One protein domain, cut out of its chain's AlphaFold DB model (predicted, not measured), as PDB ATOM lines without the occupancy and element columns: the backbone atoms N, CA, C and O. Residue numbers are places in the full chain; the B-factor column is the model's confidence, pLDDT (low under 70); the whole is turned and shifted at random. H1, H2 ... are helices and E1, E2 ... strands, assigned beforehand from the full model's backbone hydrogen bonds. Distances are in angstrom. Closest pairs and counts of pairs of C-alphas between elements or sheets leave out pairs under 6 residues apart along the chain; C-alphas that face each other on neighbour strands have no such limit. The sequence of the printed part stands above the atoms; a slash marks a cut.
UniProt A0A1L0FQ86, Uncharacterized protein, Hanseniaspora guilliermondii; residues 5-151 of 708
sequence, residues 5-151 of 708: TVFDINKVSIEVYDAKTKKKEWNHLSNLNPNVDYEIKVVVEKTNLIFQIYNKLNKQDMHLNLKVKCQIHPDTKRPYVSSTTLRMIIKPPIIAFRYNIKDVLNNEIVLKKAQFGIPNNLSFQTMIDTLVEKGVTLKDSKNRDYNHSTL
ATOM      1  N   THR A   5      30.816 -48.548  38.590       85.06
ATOM      2  CA  THR A   5      32.110 -48.166  38.022       85.06
ATOM      3  C   THR A   5      32.601 -46.896  38.711       85.06
ATOM      4  O   THR A   5      31.805 -46.076  39.173       85.06
ATOM      5  N   VAL A   6      33.917 -46.761  38.844       89.88
ATOM      6  CA  VAL A   6      34.580 -45.607  39.466       89.88
ATOM      7  C   VAL A   6      35.627 -45.095  38.490       89.88
ATOM      8  O   VAL A   6      36.348 -45.895  37.897       89.88
ATOM      9  N   PHE A   7      35.692 -43.779  38.321       90.12
ATOM     10  CA  PHE A   7      36.631 -43.100  37.439       90.12
ATOM     11  C   PHE A   7      37.318 -41.973  38.211       90.12
ATOM     12  O   PHE A   7      36.654 -41.205  38.907       90.12
ATOM     13  N   ASP A   8      38.635 -41.853  38.067       88.94
ATOM     14  CA  ASP A   8      39.378 -40.680  38.531       88.94
ATOM     15  C   ASP A   8      38.964 -39.436  37.734       88.94
ATOM     16  O   ASP A   8      38.699 -39.531  36.529       88.94
ATOM     17  N   ILE A   9      38.918 -38.268  38.384       89.75
ATOM     18  CA  ILE A   9      38.600 -36.991  37.729       89.75
ATOM     19  C   ILE A   9      39.604 -35.899  38.116       89.75
ATOM     20  O   ILE A   9      39.946 -35.736  39.283       89.75
ATOM     21  N   ASN A  10      40.081 -35.145  37.121       81.44
ATOM     22  CA  ASN A  10      41.202 -34.200  37.269       81.44
ATOM     23  C   ASN A  10      40.772 -32.731  37.420       81.44
ATOM     24  O   ASN A  10      41.462 -31.928  38.038       81.44
ATOM     25  N   LYS A  11      39.622 -32.371  36.853       84.69
ATOM     26  CA  LYS A  11      38.981 -31.063  37.001       84.69
ATOM     27  C   LYS A  11      37.560 -31.305  37.478       84.69
ATOM     28  O   LYS A  11      36.890 -32.169  36.923       84.69
ATOM     29  N   VAL A  12      37.090 -30.543  38.461       88.81
ATOM     30  CA  VAL A  12      35.722 -30.608  38.990       88.81
ATOM     31  C   VAL A  12      35.205 -29.191  39.204       88.81
ATOM     32  O   VAL A  12      35.889 -28.337  39.769       88.81
ATOM     33  N   SER A  13      33.984 -28.905  38.755       88.62
ATOM     34  CA  SER A  13      33.266 -27.689  39.146       88.62
ATOM     35  C   SER A  13      31.772 -27.956  39.272       88.62
ATOM     36  O   SER A  13      31.180 -28.615  38.417       88.62
ATOM     37  N   ILE A  14      31.150 -27.448  40.334       89.12
ATOM     38  CA  ILE A  14      29.740 -27.695  40.654       89.12
ATOM     39  C   ILE A  14      29.040 -26.363  40.929       89.12
ATOM     40  O   ILE A  14      29.564 -25.514  41.645       89.12
ATOM     41  N   GLU A  15      27.851 -26.176  40.359       89.25
ATOM     42  CA  GLU A  15      27.032 -24.986  40.581       89.25
ATOM     43  C   GLU A  15      26.309 -25.101  41.937       89.25
ATOM     44  O   GLU A  15      25.403 -25.923  42.152       89.25
ATOM     45  N   VAL A  16      26.725 -24.276  42.893       87.12
ATOM     46  CA  VAL A  16      26.036 -24.078  44.168       87.12
ATOM     47  C   VAL A  16      24.842 -23.153  43.924       87.12
ATOM     48  O   VAL A  16      24.867 -22.303  43.038       87.12
ATOM     49  N   TYR A  17      23.758 -23.369  44.664       86.50
ATOM     50  CA  TYR A  17      22.550 -22.549  44.603       86.50
ATOM     51  C   TYR A  17      22.129 -22.258  46.031       86.50
ATOM     52  O   TYR A  17      21.961 -23.206  46.802       86.50
ATOM     53  N   ASP A  18      21.964 -20.983  46.354       87.44
ATOM     54  CA  ASP A  18      21.356 -20.553  47.603       87.44
ATOM     55  C   ASP A  18      19.880 -20.225  47.357       87.44
ATOM     56  O   ASP A  18      19.545 -19.309  46.607       87.44
ATOM     57  N   ALA A  19      18.996 -20.970  48.017       85.69
ATOM     58  CA  ALA A  19      17.551 -20.787  47.934       85.69
ATOM     59  C   ALA A  19      17.059 -19.491  48.613       85.69
ATOM     60  O   ALA A  19      15.978 -19.010  48.283       85.69
ATOM     61  N   LYS A  20      17.839 -18.891  49.529       89.31
ATOM     62  CA  LYS A  20      17.473 -17.621  50.180       89.31
ATOM     63  C   LYS A  20      17.700 -16.427  49.255       89.31
ATOM     64  O   LYS A  20      16.803 -15.612  49.076       89.31
ATOM     65  N   THR A  21      18.881 -16.325  48.644       88.25
ATOM     66  CA  THR A  21      19.213 -15.229  47.711       88.25
ATOM     67  C   THR A  21      18.857 -15.521  46.251       88.25
ATOM     68  O   THR A  21      19.008 -14.647  45.399       88.25
ATOM     69  N   LYS A  22      18.422 -16.751  45.941       84.81
ATOM     70  CA  LYS A  22      18.232 -17.308  44.586       84.81
ATOM     71  C   LYS A  22      19.481 -17.246  43.685       84.81
ATOM     72  O   LYS A  22      19.378 -17.451  42.472       84.81
ATOM     73  N   LYS A  23      20.669 -16.994  44.249       87.12
ATOM     74  CA  LYS A  23      21.928 -16.881  43.500       87.12
ATOM     75  C   LYS A  23      22.518 -18.248  43.157       87.12
ATOM     76  O   LYS A  23      22.308 -19.237  43.859       87.12
ATOM     77  N   LYS A  24      23.281 -18.279  42.062       89.31
ATOM     78  CA  LYS A  24      24.067 -19.434  41.611       89.31
ATOM     79  C   LYS A  24      25.528 -19.047  41.499       89.31
ATOM     80  O   LYS A  24      25.844 -18.028  40.887       89.31
ATOM     81  N   GLU A  25      26.395 -19.885  42.044       88.50
ATOM     82  CA  GLU A  25      27.834 -19.645  42.089       88.50
ATOM     83  C   GLU A  25      28.586 -20.916  41.698       88.50
ATOM     84  O   GLU A  25      28.201 -22.028  42.065       88.50
ATOM     85  N   TRP A  26      29.652 -20.761  40.913       86.94
ATOM     86  CA  TRP A  26      30.484 -21.882  40.495       86.94
ATOM     87  C   TRP A  26      31.541 -22.181  41.550       86.94
ATOM     88  O   TRP A  26      32.450 -21.388  41.781       86.94
ATOM     89  N   ASN A  27      31.449 -23.363  42.152       87.25
ATOM     90  CA  ASN A  27      32.478 -23.888  43.031       87.25
ATOM     91  C   ASN A  27      33.451 -24.743  42.202       87.25
ATOM     92  O   ASN A  27      33.128 -25.868  41.810       87.25
ATOM     93  N   HIS A  28      34.624 -24.186  41.891       87.75
ATOM     94  CA  HIS A  28      35.699 -24.849  41.147       87.75
ATOM     95  C   HIS A  28      36.588 -25.663  42.099       87.75
ATOM     96  O   HIS A  28      37.709 -25.266  42.411       87.75
ATOM     97  N   LEU A  29      36.068 -26.796  42.576       84.62
ATOM     98  CA  LEU A  29      36.674 -27.623  43.628       84.62
ATOM     99  C   LEU A  29      38.158 -27.954  43.388       84.62
ATOM    100  O   LEU A  29      38.961 -27.763  44.295       84.62
ATOM    101  N   SER A  30      38.541 -28.352  42.169       82.44
ATOM    102  CA  SER A  30      39.947 -28.650  41.826       82.44
ATOM    103  C   SER A  30      40.867 -27.423  41.812       82.44
ATOM    104  O   SER A  30      42.073 -27.576  41.944       82.44
ATOM    105  N   ASN A  31      40.325 -26.212  41.657       83.88
ATOM    106  CA  ASN A  31      41.114 -24.978  41.719       83.88
ATOM    107  C   ASN A  31      41.257 -24.491  43.169       83.88
ATOM    108  O   ASN A  31      42.272 -23.903  43.524       83.88
ATOM    109  N   LEU A  32      40.231 -24.719  43.995       80.81
ATOM    110  CA  LEU A  32      40.223 -24.360  45.415       80.81
ATOM    111  C   LEU A  32      41.057 -25.333  46.258       80.81
ATOM    112  O   LEU A  32      41.703 -24.915  47.211       80.81
ATOM    113  N   ASN A  33      41.062 -26.616  45.889       81.88
ATOM    114  CA  ASN A  33      41.802 -27.680  46.560       81.88
ATOM    115  C   ASN A  33      42.652 -28.469  45.539       81.88
ATOM    116  O   ASN A  33      42.331 -29.620  45.241       81.88
ATOM    117  N   PRO A  34      43.738 -27.888  44.992       79.56
ATOM    118  CA  PRO A  34      44.546 -28.529  43.945       79.56
ATOM    119  C   PRO A  34      45.263 -29.810  44.402       79.56
ATOM    120  O   PRO A  34      45.626 -30.635  43.574       79.56
ATOM    121  N   ASN A  35      45.428 -29.997  45.716       82.81
ATOM    122  CA  ASN A  35      46.043 -31.186  46.317       82.81
ATOM    123  C   ASN A  35      45.024 -32.300  46.639       82.81
ATOM    124  O   ASN A  35      45.373 -33.262  47.322       82.81
ATOM    125  N   VAL A  36      43.755 -32.151  46.237       84.50
ATOM    126  CA  VAL A  36      42.699 -33.137  46.493       84.50
ATOM    127  C   VAL A  36      42.330 -33.855  45.202       84.50
ATOM    128  O   VAL A  36      41.709 -33.284  44.307       84.50
ATOM    129  N   ASP A  37      42.656 -35.145  45.155       88.06
ATOM    130  CA  ASP A  37      42.154 -36.050  44.129       88.06
ATOM    131  C   ASP A  37      40.659 -36.321  44.327       88.06
ATOM    132  O   ASP A  37      40.180 -36.560  45.442       88.06
ATOM    133  N   TYR A  38      39.926 -36.375  43.220       91.62
ATOM    134  CA  TYR A  38      38.500 -36.666  43.200       91.62
ATOM    135  C   TYR A  38      38.212 -37.931  42.379       91.62
ATOM    136  O   TYR A  38      38.875 -38.222  41.384       91.62
ATOM    137  N   GLU A  39      37.178 -38.674  42.776       93.75
ATOM    138  CA  GLU A  39      36.612 -39.795  42.015       93.75
ATOM    139  C   GLU A  39      35.148 -39.482  41.660       93.75
ATOM    140  O   GLU A  39      34.406 -38.919  42.473       93.75
ATOM    141  N   ILE A  40      34.700 -39.912  40.476       92.31
ATOM    142  CA  ILE A  40      33.277 -40.080  40.164       92.31
ATOM    143  C   ILE A  40      32.912 -41.563  40.142       92.31
ATOM    144  O   ILE A  40      33.452 -42.365  39.382       92.31
ATOM    145  N   LYS A  41      31.936 -41.927  40.965       91.25
ATOM    146  CA  LYS A  41      31.334 -43.256  41.014       91.25
ATOM    147  C   LYS A  41      29.972 -43.225  40.339       91.25
ATOM    148  O   LYS A  41      29.081 -42.480  40.751       91.25
ATOM    149  N   VAL A  42      29.807 -44.068  39.329       88.50
ATOM    150  CA  VAL A  42      28.550 -44.277  38.609       88.50
ATOM    151  C   VAL A  42      27.954 -45.600  39.082       88.50
ATOM    152  O   VAL A  42      28.546 -46.661  38.896       88.50
ATOM    153  N   VAL A  43      26.785 -45.551  39.723       85.62
ATOM    154  CA  VAL A  43      26.037 -46.736  40.172       85.62
ATOM    155  C   VAL A  43      24.795 -46.905  39.310       85.62
ATOM    156  O   VAL A  43      23.998 -45.978  39.166       85.62
ATOM    157  N   VAL A  44      24.608 -48.110  38.780       74.69
ATOM    158  CA  VAL A  44      23.446 -48.491  37.975       74.69
ATOM    159  C   VAL A  44      22.542 -49.410  38.797       74.69
ATOM    160  O   VAL A  44      22.779 -50.610  38.934       74.69
ATOM    161  N   GLU A  45      21.470 -48.856  39.352       76.06
ATOM    162  CA  GLU A  45      20.366 -49.630  39.923       76.06
ATOM    163  C   GLU A  45      19.344 -49.979  38.825       76.06
ATOM    164  O   GLU A  45      19.281 -49.329  37.786       76.06
ATOM    165  N   LYS A  46      18.473 -50.973  39.062       71.69
ATOM    166  CA  LYS A  46      17.454 -51.405  38.077       71.69
ATOM    167  C   LYS A  46      16.533 -50.278  37.582       71.69
ATOM    168  O   LYS A  46      15.997 -50.377  36.485       71.69
ATOM    169  N   THR A  47      16.314 -49.252  38.403       75.69
ATOM    170  CA  THR A  47      15.415 -48.121  38.124       75.69
ATOM    171  C   THR A  47      16.083 -46.756  38.288       75.69
ATOM    172  O   THR A  47      15.420 -45.739  38.095       75.69
ATOM    173  N   ASN A  48      17.371 -46.699  38.647       82.44
ATOM    174  CA  ASN A  48      18.065 -45.439  38.912       82.44
ATOM    175  C   ASN A  48      19.510 -45.469  38.414       82.44
ATOM    176  O   ASN A  48      20.221 -46.452  38.610       82.44
ATOM    177  N   LEU A  49      19.970 -44.339  37.895       83.25
ATOM    178  CA  LEU A  49      21.377 -44.049  37.657       83.25
ATOM    179  C   LEU A  49      21.841 -43.043  38.715       83.25
ATOM    180  O   LEU A  49      21.198 -42.010  38.902       83.25
ATOM    181  N   ILE A  50      22.914 -43.346  39.442       88.38
ATOM    182  CA  ILE A  50      23.424 -42.499  40.526       88.38
ATOM    183  C   ILE A  50      24.852 -42.071  40.202       88.38
ATOM    184  O   ILE A  50      25.717 -42.917  39.995       88.38
ATOM    185  N   PHE A  51      25.095 -40.764  40.211       89.44
ATOM    186  CA  PHE A  51      26.420 -40.168  40.067       89.44
ATOM    187  C   PHE A  51      26.868 -39.605  41.411       89.44
ATOM    188  O   PHE A  51      26.214 -38.710  41.955       89.44
ATOM    189  N   GLN A  52      27.978 -40.111  41.938       91.75
ATOM    190  CA  GLN A  52      28.560 -39.655  43.199       91.75
ATOM    191  C   GLN A  52      29.947 -39.078  42.917       91.75
ATOM    192  O   GLN A  52      30.790 -39.805  42.405       91.75
ATOM    193  N   ILE A  53      30.182 -37.800  43.228       90.88
ATOM    194  CA  ILE A  53      31.523 -37.193  43.182       90.88
ATOM    195  C   ILE A  53      31.983 -36.980  44.616       90.88
ATOM    196  O   ILE A  53      31.274 -36.338  45.393       90.88
ATOM    197  N   TYR A  54      33.153 -37.511  44.954       92.12
ATOM    198  CA  TYR A  54      33.728 -37.427  46.294       92.12
ATOM    199  C   TYR A  54      35.260 -37.346  46.249       92.12
ATOM    200  O   TYR A  54      35.893 -37.688  45.249       92.12
ATOM    201  N   ASN A  55      35.851 -36.891  47.350       90.69
ATOM    202  CA  ASN A  55      37.293 -36.884  47.587       90.69
ATOM    203  C   ASN A  55      37.840 -38.323  47.659       90.69
ATOM    204  O   ASN A  55      37.361 -39.143  48.447       90.69
ATOM    205  N   LYS A  56      38.856 -38.638  46.852       89.38
ATOM    206  CA  LYS A  56      39.438 -39.982  46.716       89.38
ATOM    207  C   LYS A  56      39.957 -40.541  48.044       89.38
ATOM    208  O   LYS A  56      39.714 -41.710  48.357       89.38
ATOM    209  N   LEU A  57      40.618 -39.694  48.836       86.06
ATOM    210  CA  LEU A  57      41.181 -40.036  50.146       86.06
ATOM    211  C   LEU A  57      40.104 -40.117  51.236       86.06
ATOM    212  O   LEU A  57      40.215 -40.927  52.156       86.06
ATOM    213  N   ASN A  58      39.041 -39.314  51.128       85.81
ATOM    214  CA  ASN A  58      37.934 -39.300  52.081       85.81
ATOM    215  C   ASN A  58      36.576 -39.430  51.381       85.81
ATOM    216  O   ASN A  58      35.890 -38.444  51.130       85.81
ATOM    217  N   LYS A  59      36.118 -40.668  51.166       82.06
ATOM    218  CA  LYS A  59      34.844 -40.950  50.474       82.06
ATOM    219  C   LYS A  59      33.583 -40.466  51.218       82.06
ATOM    220  O   LYS A  59      32.486 -40.591  50.680       82.06
ATOM    221  N   GLN A  60      33.710 -39.936  52.442       83.50
ATOM    222  CA  GLN A  60      32.616 -39.249  53.149       83.50
ATOM    223  C   GLN A  60      32.460 -37.783  52.710       83.50
ATOM    224  O   GLN A  60      31.378 -37.216  52.854       83.50
ATOM    225  N   ASP A  61      33.517 -37.174  52.173       83.50
ATOM    226  CA  ASP A  61      33.520 -35.823  51.615       83.50
ATOM    227  C   ASP A  61      32.985 -35.870  50.173       83.50
ATOM    228  O   ASP A  61      33.715 -36.017  49.189       83.50
ATOM    229  N   MET A  62      31.653 -35.879  50.078       88.25
ATOM    230  CA  MET A  62      30.887 -36.086  48.851       88.25
ATOM    231  C   MET A  62      30.268 -34.769  48.375       88.25
ATOM    232  O   MET A  62      29.322 -34.258  48.974       88.25
ATOM    233  N   HIS A  63      30.762 -34.248  47.253       86.38
ATOM    234  CA  HIS A  63      30.333 -32.969  46.681       86.38
ATOM    235  C   HIS A  63      29.155 -33.088  45.698       86.38
ATOM    236  O   HIS A  63      28.459 -32.103  45.448       86.38
ATOM    237  N   LEU A  64      28.898 -34.280  45.145       89.19
ATOM    238  CA  LEU A  64      27.713 -34.556  44.324       89.19
ATOM    239  C   LEU A  64      27.124 -35.924  44.666       89.19
ATOM    240  O   LEU A  64      27.862 -36.894  44.799       89.19
ATOM    241  N   ASN A  65      25.794 -36.011  44.729       89.38
ATOM    242  CA  ASN A  65      25.049 -37.269  44.822       89.38
ATOM    243  C   ASN A  65      23.760 -37.167  43.993       89.38
ATOM    244  O   ASN A  65      22.668 -36.949  44.520       89.38
ATOM    245  N   LEU A  66      23.898 -37.236  42.672       87.81
ATOM    246  CA  LEU A  66      22.797 -37.057  41.731       87.81
ATOM    247  C   LEU A  66      22.145 -38.410  41.419       87.81
ATOM    248  O   LEU A  66      22.682 -39.195  40.640       87.81
ATOM    249  N   LYS A  67      20.972 -38.668  42.010       88.38
ATOM    250  CA  LYS A  67      20.131 -39.838  41.712       88.38
ATOM    251  C   LYS A  67      19.094 -39.493  40.642       88.38
ATOM    252  O   LYS A  67      18.219 -38.660  40.865       88.38
ATOM    253  N   VAL A  68      19.174 -40.161  39.496       82.56
ATOM    254  CA  VAL A  68      18.298 -39.968  38.335       82.56
ATOM    255  C   VAL A  68      17.435 -41.211  38.141       82.56
ATOM    256  O   VAL A  68      17.965 -42.307  37.973       82.56
ATOM    257  N   LYS A  69      16.105 -41.058  38.158       81.81
ATOM    258  CA  LYS A  69      15.181 -42.165  37.861       81.81
ATOM    259  C   LYS A  69      15.231 -42.492  36.366       81.81
ATOM    260  O   LYS A  69      15.049 -41.604  35.533       81.81
ATOM    261  N   CYS A  70      15.453 -43.760  36.035       77.56
ATOM    262  CA  CYS A  70      15.329 -44.263  34.673       77.56
ATOM    263  C   CYS A  70      13.846 -44.371  34.301       77.56
ATOM    264  O   CYS A  70      13.025 -44.833  35.094       77.56
ATOM    265  N   GLN A  71      13.508 -43.962  33.086       73.69
ATOM    266  CA  GLN A  71      12.192 -44.162  32.486       73.69
ATOM    267  C   GLN A  71      12.215 -45.457  31.669       73.69
ATOM    268  O   GLN A  71      13.273 -45.880  31.210       73.69
ATOM    269  N   ILE A  72      11.064 -46.099  31.473       70.62
ATOM    270  CA  ILE A  72      10.951 -47.261  30.582       70.62
ATOM    271  C   ILE A  72      10.564 -46.747  29.198       70.62
ATOM    272  O   ILE A  72       9.583 -46.016  29.061       70.62
ATOM    273  N   HIS A  73      11.334 -47.100  28.169       67.88
ATOM    274  CA  HIS A  73      11.020 -46.714  26.796       67.88
ATOM    275  C   HIS A  73       9.702 -47.382  26.366       67.88
ATOM    276  O   HIS A  73       9.576 -48.600  26.541       67.88
ATOM    277  N   PRO A  74       8.726 -46.644  25.798       59.31
ATOM    278  CA  PRO A  74       7.405 -47.192  25.489       59.31
ATOM    279  C   PRO A  74       7.487 -48.409  24.561       59.31
ATOM    280  O   PRO A  74       6.866 -49.429  24.859       59.31
ATOM    281  N   ASP A  75       8.312 -48.331  23.515       58.31
ATOM    282  CA  ASP A  75       8.420 -49.389  22.501       58.31
ATOM    283  C   ASP A  75       9.404 -50.500  22.905       58.31
ATOM    284  O   ASP A  75       9.014 -51.651  23.072       58.31
ATOM    285  N   THR A  76      10.681 -50.165  23.138       67.00
ATOM    286  CA  THR A  76      11.738 -51.166  23.393       67.00
ATOM    287  C   THR A  76      11.711 -51.783  24.795       67.00
ATOM    288  O   THR A  76      12.480 -52.706  25.062       67.00
ATOM    289  N   LYS A  77      10.890 -51.252  25.715       66.06
ATOM    290  CA  LYS A  77      10.827 -51.596  27.153       66.06
ATOM    291  C   LYS A  77      12.161 -51.503  27.912       66.06
ATOM    292  O   LYS A  77      12.236 -51.905  29.073       66.06
ATOM    293  N   ARG A  78      13.214 -50.947  27.303       65.75
ATOM    294  CA  ARG A  78      14.518 -50.752  27.951       65.75
ATOM    295  C   ARG A  78      14.474 -49.547  28.901       65.75
ATOM    296  O   ARG A  78      13.785 -48.568  28.597       65.75
ATOM    297  N   PRO A  79      15.199 -49.584  30.034       66.50
ATOM    298  CA  PRO A  79      15.415 -48.395  30.847       66.50
ATOM    299  C   PRO A  79      16.252 -47.375  30.061       66.50
ATOM    300  O   PRO A  79      17.207 -47.745  29.381       66.50
ATOM    301  N   TYR A  80      15.892 -46.098  30.159       70.75
ATOM    302  CA  TYR A  80      16.611 -44.982  29.545       70.75
ATOM    303  C   TYR A  80      16.553 -43.738  30.440       70.75
ATOM    304  O   TYR A  80      15.708 -43.635  31.335       70.75
ATOM    305  N   VAL A  81      17.443 -42.772  30.209       68.56
ATOM    306  CA  VAL A  81      17.431 -41.477  30.905       68.56
ATOM    307  C   VAL A  81      17.166 -40.374  29.888       68.56
ATOM    308  O   VAL A  81      17.976 -40.138  28.989       68.56
ATOM    309  N   SER A  82      16.025 -39.693  30.026       66.25
ATOM    310  CA  SER A  82      15.634 -38.628  29.104       66.25
ATOM    311  C   SER A  82      16.496 -37.376  29.286       66.25
ATOM    312  O   SER A  82      16.780 -36.939  30.405       66.25
ATOM    313  N   SER A  83      16.826 -36.730  28.167       63.84
ATOM    314  CA  SER A  83      17.588 -35.471  28.121       63.84
ATOM    315  C   SER A  83      16.915 -34.289  28.836       63.84
ATOM    316  O   SER A  83      17.552 -33.268  29.080       63.84
ATOM    317  N   THR A  84      15.632 -34.412  29.188       63.03
ATOM    318  CA  THR A  84      14.882 -33.456  30.020       63.03
ATOM    319  C   THR A  84      15.118 -33.636  31.522       63.03
ATOM    320  O   THR A  84      14.937 -32.685  32.280       63.03
ATOM    321  N   THR A  85      15.507 -34.836  31.964       66.44
ATOM    322  CA  THR A  85      15.792 -35.150  33.374       66.44
ATOM    323  C   THR A  85      17.278 -34.973  33.680       66.44
ATOM    324  O   THR A  85      17.631 -34.327  34.665       66.44
ATOM    325  N   LEU A  86      18.143 -35.492  32.804       73.44
ATOM    326  CA  LEU A  86      19.584 -35.258  32.823       73.44
ATOM    327  C   LEU A  86      20.059 -35.028  31.389       73.44
ATOM    328  O   LEU A  86      19.993 -35.930  30.557       73.44
ATOM    329  N   ARG A  87      20.592 -33.837  31.110       74.94
ATOM    330  CA  ARG A  87      21.280 -33.552  29.850       74.94
ATOM    331  C   ARG A  87      22.780 -33.648  30.072       74.94
ATOM    332  O   ARG A  87      23.350 -32.826  30.789       74.94
ATOM    333  N   MET A  88      23.407 -34.629  29.434       79.88
ATOM    334  CA  MET A  88      24.859 -34.772  29.413       79.88
ATOM    335  C   MET A  88      25.437 -34.125  28.158       79.88
ATOM    336  O   MET A  88      24.954 -34.375  27.054       79.88
ATOM    337  N   ILE A  89      26.447 -33.279  28.339       80.56
ATOM    338  CA  ILE A  89      27.175 -32.592  27.272       80.56
ATOM    339  C   ILE A  89      28.622 -33.078  27.305       80.56
ATOM    340  O   ILE A  89      29.287 -32.983  28.335       80.56
ATOM    341  N   ILE A  90      29.091 -33.599  26.178       81.19
ATOM    342  CA  ILE A  90      30.402 -34.217  26.013       81.19
ATOM    343  C   ILE A  90      31.300 -33.274  25.198       81.19
ATOM    344  O   ILE A  90      30.958 -32.883  24.078       81.19
ATOM    345  N   LYS A  91      32.452 -32.900  25.765       78.50
ATOM    346  CA  LYS A  91      33.556 -32.204  25.085       78.50
ATOM    347  C   LYS A  91      34.864 -32.813  25.610       78.50
ATOM    348  O   LYS A  91      35.363 -32.312  26.616       78.50
ATOM    349  N   PRO A  92      35.396 -33.889  24.996       74.38
ATOM    350  CA  PRO A  92      36.518 -34.651  25.551       74.38
ATOM    351  C   PRO A  92      37.704 -33.756  25.959       74.38
ATOM    352  O   PRO A  92      38.013 -32.819  25.219       74.38
ATOM    353  N   PRO A  93      38.354 -33.992  27.117       74.69
ATOM    354  CA  PRO A  93      38.082 -35.028  28.130       74.69
ATOM    355  C   PRO A  93      36.990 -34.657  29.165       74.69
ATOM    356  O   PRO A  93      36.852 -35.314  30.196       74.69
ATOM    357  N   ILE A  94      36.225 -33.585  28.931       83.56
ATOM    358  CA  ILE A  94      35.240 -33.023  29.868       83.56
ATOM    359  C   ILE A  94      33.833 -33.581  29.611       83.56
ATOM    360  O   ILE A  94      33.343 -33.646  28.478       83.56
ATOM    361  N   ILE A  95      33.149 -33.910  30.704       85.56
ATOM    362  CA  ILE A  95      31.730 -34.251  30.764       85.56
ATOM    363  C   ILE A  95      31.020 -33.197  31.620       85.56
ATOM    364  O   ILE A  95      31.437 -32.900  32.738       85.56
ATOM    365  N   ALA A  96      29.926 -32.634  31.107       86.94
ATOM    366  CA  ALA A  96      29.096 -31.676  31.829       86.94
ATOM    367  C   ALA A  96      27.656 -32.177  31.988       86.94
ATOM    368  O   ALA A  96      27.005 -32.593  31.029       86.94
ATOM    369  N   PHE A  97      27.137 -32.091  33.209       86.19
ATOM    370  CA  PHE A  97      25.744 -32.346  33.550       86.19
ATOM    371  C   PHE A  97      24.948 -31.041  33.552       86.19
ATOM    372  O   PHE A  97      25.389 -30.029  34.102       86.19
ATOM    373  N   ARG A  98      23.722 -31.085  33.030       81.88
ATOM    374  CA  ARG A  98      22.657 -30.130  33.358       81.88
ATOM    375  C   ARG A  98      21.459 -30.914  33.887       81.88
ATOM    376  O   ARG A  98      20.977 -31.822  33.207       81.88
ATOM    377  N   TYR A  99      21.013 -30.592  35.094       81.00
ATOM    378  CA  TYR A  99      19.988 -31.342  35.820       81.00
ATOM    379  C   TYR A  99      19.088 -30.401  36.617       81.00
ATOM    380  O   TYR A  99      19.514 -29.336  37.055       81.00
ATOM    381  N   ASN A 100      17.833 -30.790  36.807       77.56
ATOM    382  CA  ASN A 100      16.867 -30.003  37.565       77.56
ATOM    383  C   ASN A 100      16.853 -30.444  39.033       77.56
ATOM    384  O   ASN A 100      16.805 -31.641  39.315       77.56
ATOM    385  N   ILE A 101      16.842 -29.486  39.959       80.19
ATOM    386  CA  ILE A 101      16.535 -29.714  41.377       80.19
ATOM    387  C   ILE A 101      15.248 -28.972  41.747       80.19
ATOM    388  O   ILE A 101      14.922 -27.956  41.135       80.19
ATOM    389  N   LYS A 102      14.518 -29.461  42.752       79.62
ATOM    390  CA  LYS A 102      13.412 -28.709  43.347       79.62
ATOM    391  C   LYS A 102      13.953 -27.854  44.489       79.62
ATOM    392  O   LYS A 102      14.523 -28.395  45.433       79.62
ATOM    393  N   ASP A 103      13.749 -26.547  44.409       83.44
ATOM    394  CA  ASP A 103      13.852 -25.670  45.565       83.44
ATOM    395  C   ASP A 103      12.615 -25.885  46.444       83.44
ATOM    396  O   ASP A 103      11.476 -25.712  46.005       83.44
ATOM    397  N   VAL A 104      12.838 -26.319  47.682       83.06
ATOM    398  CA  VAL A 104      11.767 -26.593  48.644       83.06
ATOM    399  C   VAL A 104      11.248 -25.304  49.287       83.06
ATOM    400  O   VAL A 104      10.061 -25.241  49.588       83.06
ATOM    401  N   LEU A 105      12.091 -24.276  49.451       84.94
ATOM    402  CA  LEU A 105      11.699 -23.007  50.077       84.94
ATOM    403  C   LEU A 105      10.812 -22.181  49.144       84.94
ATOM    404  O   LEU A 105       9.777 -21.678  49.566       84.94
ATOM    405  N   ASN A 106      11.195 -22.083  47.868       82.94
ATOM    406  CA  ASN A 106      10.449 -21.314  46.868       82.94
ATOM    407  C   ASN A 106       9.454 -22.161  46.050       82.94
ATOM    408  O   ASN A 106       8.733 -21.624  45.215       82.94
ATOM    409  N   ASN A 107       9.418 -23.487  46.252       83.06
ATOM    410  CA  ASN A 107       8.638 -24.453  45.458       83.06
ATOM    411  C   ASN A 107       8.927 -24.404  43.933       83.06
ATOM    412  O   ASN A 107       8.119 -24.851  43.116       83.06
ATOM    413  N   GLU A 108      10.095 -23.889  43.545       81.44
ATOM    414  CA  GLU A 108      10.530 -23.684  42.159       81.44
ATOM    415  C   GLU A 108      11.400 -24.846  41.649       81.44
ATOM    416  O   GLU A 108      12.005 -25.592  42.421       81.44
ATOM    417  N   ILE A 109      11.496 -25.010  40.325       78.50
ATOM    418  CA  ILE A 109      12.456 -25.934  39.705       78.50
ATOM    419  C   ILE A 109      13.675 -25.135  39.250       78.50
ATOM    420  O   ILE A 109      13.580 -24.272  38.379       78.50
ATOM    421  N   VAL A 110      14.836 -25.460  39.812       81.81
ATOM    422  CA  VAL A 110      16.097 -24.768  39.554       81.81
ATOM    423  C   VAL A 110      17.006 -25.667  38.722       81.81
ATOM    424  O   VAL A 110      17.416 -26.744  39.153       81.81
ATOM    425  N   LEU A 111      17.353 -25.207  37.519       82.50
ATOM    426  CA  LEU A 111      18.365 -25.858  36.687       82.50
ATOM    427  C   LEU A 111      19.752 -25.667  37.318       82.50
ATOM    428  O   LEU A 111      20.187 -24.525  37.478       82.50
ATOM    429  N   LYS A 112      20.439 -26.769  37.620       86.00
ATOM    430  CA  LYS A 112      21.831 -26.815  38.073       86.00
ATOM    431  C   LYS A 112      22.770 -27.405  37.026       86.00
ATOM    432  O   LYS A 112      22.360 -28.171  36.148       86.00
ATOM    433  N   LYS A 113      24.052 -27.068  37.157       88.00
ATOM    434  CA  LYS A 113      25.150 -27.560  36.323       88.00
ATOM    435  C   LYS A 113      26.264 -28.186  37.169       88.00
ATOM    436  O   LYS A 113      26.535 -27.761  38.289       88.00
ATOM    437  N   ALA A 114      26.940 -29.176  36.603       87.88
ATOM    438  CA  ALA A 114      28.215 -29.686  37.099       87.88
ATOM    439  C   ALA A 114      29.100 -30.049  35.902       87.88
ATOM    440  O   ALA A 114      28.581 -30.389  34.840       87.88
ATOM    441  N   GLN A 115      30.415 -29.982  36.054       89.69
ATOM    442  CA  GLN A 115      31.382 -30.358  35.026       89.69
ATOM    443  C   GLN A 115      32.574 -31.064  35.662       89.69
ATOM    444  O   GLN A 115      33.001 -30.695  36.758       89.69
ATOM    445  N   PHE A 116      33.110 -32.067  34.978       90.38
ATOM    446  CA  PHE A 116      34.324 -32.752  35.399       90.38
ATOM    447  C   PHE A 116      35.110 -33.294  34.203       90.38
ATOM    448  O   PHE A 116      34.534 -33.613  33.164       90.38
ATOM    449  N   GLY A 117      36.432 -33.365  34.341       87.62
ATOM    450  CA  GLY A 117      37.338 -33.966  33.362       87.62
ATOM    451  C   GLY A 117      37.793 -35.353  33.803       87.62
ATOM    452  O   GLY A 117      38.056 -35.556  34.985       87.62
ATOM    453  N   ILE A 118      37.898 -36.295  32.865       85.81
ATOM    454  CA  ILE A 118      38.467 -37.631  33.103       85.81
ATOM    455  C   ILE A 118      39.848 -37.662  32.437       85.81
ATOM    456  O   ILE A 118      39.914 -37.475  31.224       85.81
ATOM    457  N   PRO A 119      40.954 -37.880  33.170       78.56
ATOM    458  CA  PRO A 119      42.303 -37.661  32.638       78.56
ATOM    459  C   PRO A 119      42.698 -38.620  31.505       78.56
ATOM    460  O   PRO A 119      43.479 -38.241  30.637       78.56
ATOM    461  N   ASN A 120      42.152 -39.840  31.486       78.62
ATOM    462  CA  ASN A 120      42.598 -40.907  30.587       78.62
ATOM    463  C   ASN A 120      41.564 -41.185  29.489       78.62
ATOM    464  O   ASN A 120      40.408 -41.478  29.802       78.62
ATOM    465  N   ASN A 121      41.988 -41.219  28.220       74.19
ATOM    466  CA  ASN A 121      41.111 -41.515  27.075       74.19
ATOM    467  C   ASN A 121      40.367 -42.856  27.218       74.19
ATOM    468  O   ASN A 121      39.168 -42.917  26.956       74.19
ATOM    469  N   LEU A 122      41.039 -43.911  27.698       72.88
ATOM    470  CA  LEU A 122      40.417 -45.219  27.942       72.88
ATOM    471  C   LEU A 122      39.319 -45.144  29.018       72.88
ATOM    472  O   LEU A 122      38.228 -45.678  28.830       72.88
ATOM    473  N   SER A 123      39.582 -44.452  30.130       78.94
ATOM    474  CA  SER A 123      38.610 -44.264  31.215       78.94
ATOM    475  C   SER A 123      37.435 -43.387  30.780       78.94
ATOM    476  O   SER A 123      36.292 -43.681  31.119       78.94
ATOM    477  N   PHE A 124      37.701 -42.343  29.989       82.31
ATOM    478  CA  PHE A 124      36.679 -41.489  29.392       82.31
ATOM    479  C   PHE A 124      35.771 -42.306  28.467       82.31
ATOM    480  O   PHE A 124      34.556 -42.302  28.653       82.31
ATOM    481  N   GLN A 125      36.352 -43.079  27.544       78.31
ATOM    482  CA  GLN A 125      35.607 -43.957  26.643       78.31
ATOM    483  C   GLN A 125      34.773 -44.984  27.421       78.31
ATOM    484  O   GLN A 125      33.570 -45.074  27.204       78.31
ATOM    485  N   THR A 126      35.362 -45.648  28.420       80.00
ATOM    486  CA  THR A 126      34.661 -46.608  29.294       80.00
ATOM    487  C   THR A 126      33.475 -45.964  30.027       80.00
ATOM    488  O   THR A 126      32.425 -46.593  30.195       80.00
ATOM    489  N   MET A 127      33.592 -44.700  30.452       83.75
ATOM    490  CA  MET A 127      32.470 -43.966  31.042       83.75
ATOM    491  C   MET A 127      31.380 -43.661  30.007       83.75
ATOM    492  O   MET A 127      30.204 -43.863  30.306       83.75
ATOM    493  N   ILE A 128      31.741 -43.221  28.798       82.56
ATOM    494  CA  ILE A 128      30.782 -43.015  27.700       82.56
ATOM    495  C   ILE A 128      30.048 -44.326  27.372       82.56
ATOM    496  O   ILE A 128      28.818 -44.328  27.335       82.56
ATOM    497  N   ASP A 129      30.768 -45.439  27.226       76.12
ATOM    498  CA  ASP A 129      30.212 -46.770  26.946       76.12
ATOM    499  C   ASP A 129      29.203 -47.184  28.025       76.12
ATOM    500  O   ASP A 129      28.063 -47.537  27.718       76.12
ATOM    501  N   THR A 130      29.586 -47.040  29.301       77.25
ATOM    502  CA  THR A 130      28.723 -47.328  30.461       77.25
ATOM    503  C   THR A 130      27.415 -46.529  30.410       77.25
ATOM    504  O   THR A 130      26.360 -47.037  30.784       77.25
ATOM    505  N   LEU A 131      27.455 -45.275  29.953       79.06
ATOM    506  CA  LEU A 131      26.284 -44.396  29.886       79.06
ATOM    507  C   LEU A 131      25.385 -44.703  28.682       79.06
ATOM    508  O   LEU A 131      24.158 -44.702  28.818       79.06
ATOM    509  N   VAL A 132      25.978 -45.009  27.526       74.50
ATOM    510  CA  VAL A 132      25.247 -45.436  26.322       74.50
ATOM    511  C   VAL A 132      24.539 -46.770  26.569       74.50
ATOM    512  O   VAL A 132      23.359 -46.900  26.241       74.50
ATOM    513  N   GLU A 133      25.195 -47.728  27.233       69.31
ATOM    514  CA  GLU A 133      24.614 -49.038  27.570       69.31
ATOM    515  C   GLU A 133      23.335 -48.915  28.425       69.31
ATOM    516  O   GLU A 133      22.427 -49.740  28.318       69.31
ATOM    517  N   LYS A 134      23.228 -47.864  29.256       65.56
ATOM    518  CA  LYS A 134      22.046 -47.580  30.097       65.56
ATOM    519  C   LYS A 134      21.081 -46.556  29.488       65.56
ATOM    520  O   LYS A 134      20.229 -46.015  30.196       65.56
ATOM    521  N   GLY A 135      21.196 -46.285  28.187       61.69
ATOM    522  CA  GLY A 135      20.259 -45.436  27.452       61.69
ATOM    523  C   GLY A 135      20.265 -43.972  27.899       61.69
ATOM    524  O   GLY A 135      19.221 -43.316  27.869       61.69
ATOM    525  N   VAL A 136      21.407 -43.449  28.355       71.25
ATOM    526  CA  VAL A 136      21.547 -42.019  28.657       71.25
ATOM    527  C   VAL A 136      21.717 -41.245  27.352       71.25
ATOM    528  O   VAL A 136      22.594 -41.549  26.549       71.25
ATOM    529  N   THR A 137      20.895 -40.215  27.132       68.44
ATOM    530  CA  THR A 137      21.043 -39.357  25.944       68.44
ATOM    531  C   THR A 137      22.265 -38.444  26.087       68.44
ATOM    532  O   THR A 137      22.248 -37.487  26.867       68.44
ATOM    533  N   LEU A 138      23.315 -38.716  25.309       75.88
ATOM    534  CA  LEU A 138      24.536 -37.911  25.259       75.88
ATOM    535  C   LEU A 138      24.460 -36.876  24.127       75.88
ATOM    536  O   LEU A 138      24.084 -37.201  23.001       75.88
ATOM    537  N   LYS A 139      24.836 -35.626  24.413       74.81
ATOM    538  CA  LYS A 139      24.915 -34.536  23.430       74.81
ATOM    539  C   LYS A 139      26.346 -34.022  23.291       74.81
ATOM    540  O   LYS A 139      27.088 -34.013  24.268       74.81
ATOM    541  N   ASP A 140      26.725 -33.545  22.110       72.19
ATOM    542  CA  ASP A 140      27.973 -32.795  21.927       72.19
ATOM    543  C   ASP A 140      27.843 -31.340  22.430       72.19
ATOM    544  O   ASP A 140      26.762 -30.869  22.812       72.19
ATOM    545  N   SER A 141      28.947 -30.587  22.411       68.50
ATOM    546  CA  SER A 141      28.961 -29.161  22.776       68.50
ATOM    547  C   SER A 141      28.078 -28.270  21.886       68.50
ATOM    548  O   SER A 141      27.694 -27.183  22.315       68.50
ATOM    549  N   LYS A 142      27.699 -28.736  20.687       72.06
ATOM    550  CA  LYS A 142      26.778 -28.079  19.744       72.06
ATOM    551  C   LYS A 142      25.328 -28.581  19.878       72.06
ATOM    552  O   LYS A 142      24.486 -28.240  19.052       72.06
ATOM    553  N   ASN A 143      25.015 -29.353  20.925       66.88
ATOM    554  CA  ASN A 143      23.704 -29.955  21.206       66.88
ATOM    555  C   ASN A 143      23.191 -30.970  20.159       66.88
ATOM    556  O   ASN A 143      22.002 -31.303  20.140       66.88
ATOM    557  N   ARG A 144      24.073 -31.496  19.312       70.62
ATOM    558  CA  ARG A 144      23.781 -32.641  18.439       70.62
ATOM    559  C   ARG A 144      23.882 -33.923  19.260       70.62
ATOM    560  O   ARG A 144      24.515 -33.924  20.315       70.62
ATOM    561  N   ASP A 145      23.248 -35.002  18.817       66.81
ATOM    562  CA  ASP A 145      23.478 -36.316  19.426       66.81
ATOM    563  C   ASP A 145      24.958 -36.691  19.311       66.81
ATOM    564  O   ASP A 145      25.592 -36.472  18.276       66.81
ATOM    565  N   TYR A 146      25.533 -37.163  20.418       68.81
ATOM    566  CA  TYR A 146      26.944 -37.520  20.467       68.81
ATOM    567  C   TYR A 146      27.139 -38.870  19.775       68.81
ATOM    568  O   TYR A 146      26.942 -39.928  20.375       68.81
ATOM    569  N   ASN A 147      27.500 -38.826  18.492       62.06
ATOM    570  CA  ASN A 147      27.807 -40.023  17.723       62.06
ATOM    571  C   ASN A 147      29.102 -40.656  18.245       62.06
ATOM    572  O   ASN A 147      30.193 -40.123  18.078       62.06
ATOM    573  N   HIS A 148      28.938 -41.823  18.862       56.38
ATOM    574  CA  HIS A 148      29.981 -42.666  19.451       56.38
ATOM    575  C   HIS A 148      30.966 -43.263  18.425       56.38
ATOM    576  O   HIS A 148      32.039 -43.737  18.785       56.38
ATOM    577  N   SER A 149      30.619 -43.224  17.138       43.19
ATOM    578  CA  SER A 149      31.356 -43.856  16.044       43.19
ATOM    579  C   SER A 149      32.805 -43.362  15.909       43.19
ATOM    580  O   SER A 149      33.044 -42.249  15.436       43.19
ATOM    581  N   THR A 150      33.744 -44.260  16.228       35.31
ATOM    582  CA  THR A 150      35.153 -44.281  15.784       35.31
ATOM    583  C   THR A 150      35.989 -43.028  16.067       35.31
ATOM    584  O   THR A 150      36.302 -42.254  15.165       35.31
ATOM    585  N   LEU A 151      36.474 -42.912  17.308       39.38
ATOM    586  CA  LEU A 151      37.716 -42.196  17.626       39.38
ATOM    587  C   LEU A 151      38.902 -43.177  17.588       39.38
ATOM    588  O   LEU A 151      39.381 -43.649  18.616       39.38
TER     589      LEU A 151
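What this domain is: This is residues 5 to 151 of the 708 residues of an uncharacterized protein of Hanseniaspora guilliermondii (UniProt A0A1L0FQ86). Two twisted sheets stand partly face to face as a sandwich, their strands crossed, and the helix H2 is wedged between them toward one side. The strands E1, E4, E5 and E6 make one sheet; E3, E2, E9, E8, E7 and E10, in that order, make the other, beside which H1 is a single small turn. The 147 printed residues hold ten named strands and two named helices, in the chain order E1 E2 E3 H1 E4 E5 E6 E7 E8 E9 H2 E10, class mixed. The four-stranded sheet, in the order E1 E4 E5 E6, is antiparallel, the six-stranded one mixed. The whole is compact, radius of gyration of the C-alphas 15.6 A, spans 43 by 39 by 31 A.

Where its parts are: E1, residues 5 to 9, begins at C-alpha 5 (32.110, -48.166, 38.022). After Asn 10 it runs on into E2, residues 11 to 17, at 95 degrees. E3 is residues 24 to 27 and H1 residues 29 to 32. E4, residues 38 to 44, E5, residues 48 to 55, 22.8 A long, and E6, residues 62 to 69, form a meander, each the antiparallel neighbour of the one before. So do E7, residues 86 to 91, E8, residues 94 to 102, 26.0 A, and E9, residues 109 to 117, 26.9 A. H2, residues 121 to 133, 18.1 A, precedes E10, residues 138 to 140, which ends at C-alpha 140 (27.973, -32.795, 21.927).

How they stand to each other: The facing parts of the sheets are 10.6 A centre to centre, their strands at 63 degrees. N 7 and O 40 of E1 and E4 are 2.9 A apart, within hydrogen-bond range, as are N 41 and O 52 of E4 and E5 at 2.8 A. In the six-stranded sheet, E9 and E8 have N 95 and O 116 at 2.8 A, and the parallel pair E7 and E10 has N 139 and O 88 at 2.9 A. E9, H2 and E10 form a split strand-helix-strand unit, two strands of one sheet with a helix between them along the chain and E8 and E7 between them in the sheet, its crossover right-handed. H2 makes two layers with the four-stranded sheet, on one face of it over E1 and E4, at a height over the sheet of 9.8 A; the closest C-alphas of E1 and H2, Phe 7 and Ser 123, are 6.6 A apart. H2 is also on the other sheet, over E7 and only just over E8, with 3 C-alphas. H1 only grazes the six-stranded sheet. Each O i to N i+4 pair of H2 is within range; H1 is too short for one.

The domain as a whole: The C-alphas farthest apart, Asn 35 and Asp 75, are 48.1 A apart. The printed part has no cut. The long link is E6 to E7, residues 70 to 85, where residues 71 to 72 pair antiparallel with 79 to 80. Mean pLDDT of the printed part is 79.6; 25 residues are under 70, among them 73 to 79 and 145 to 151.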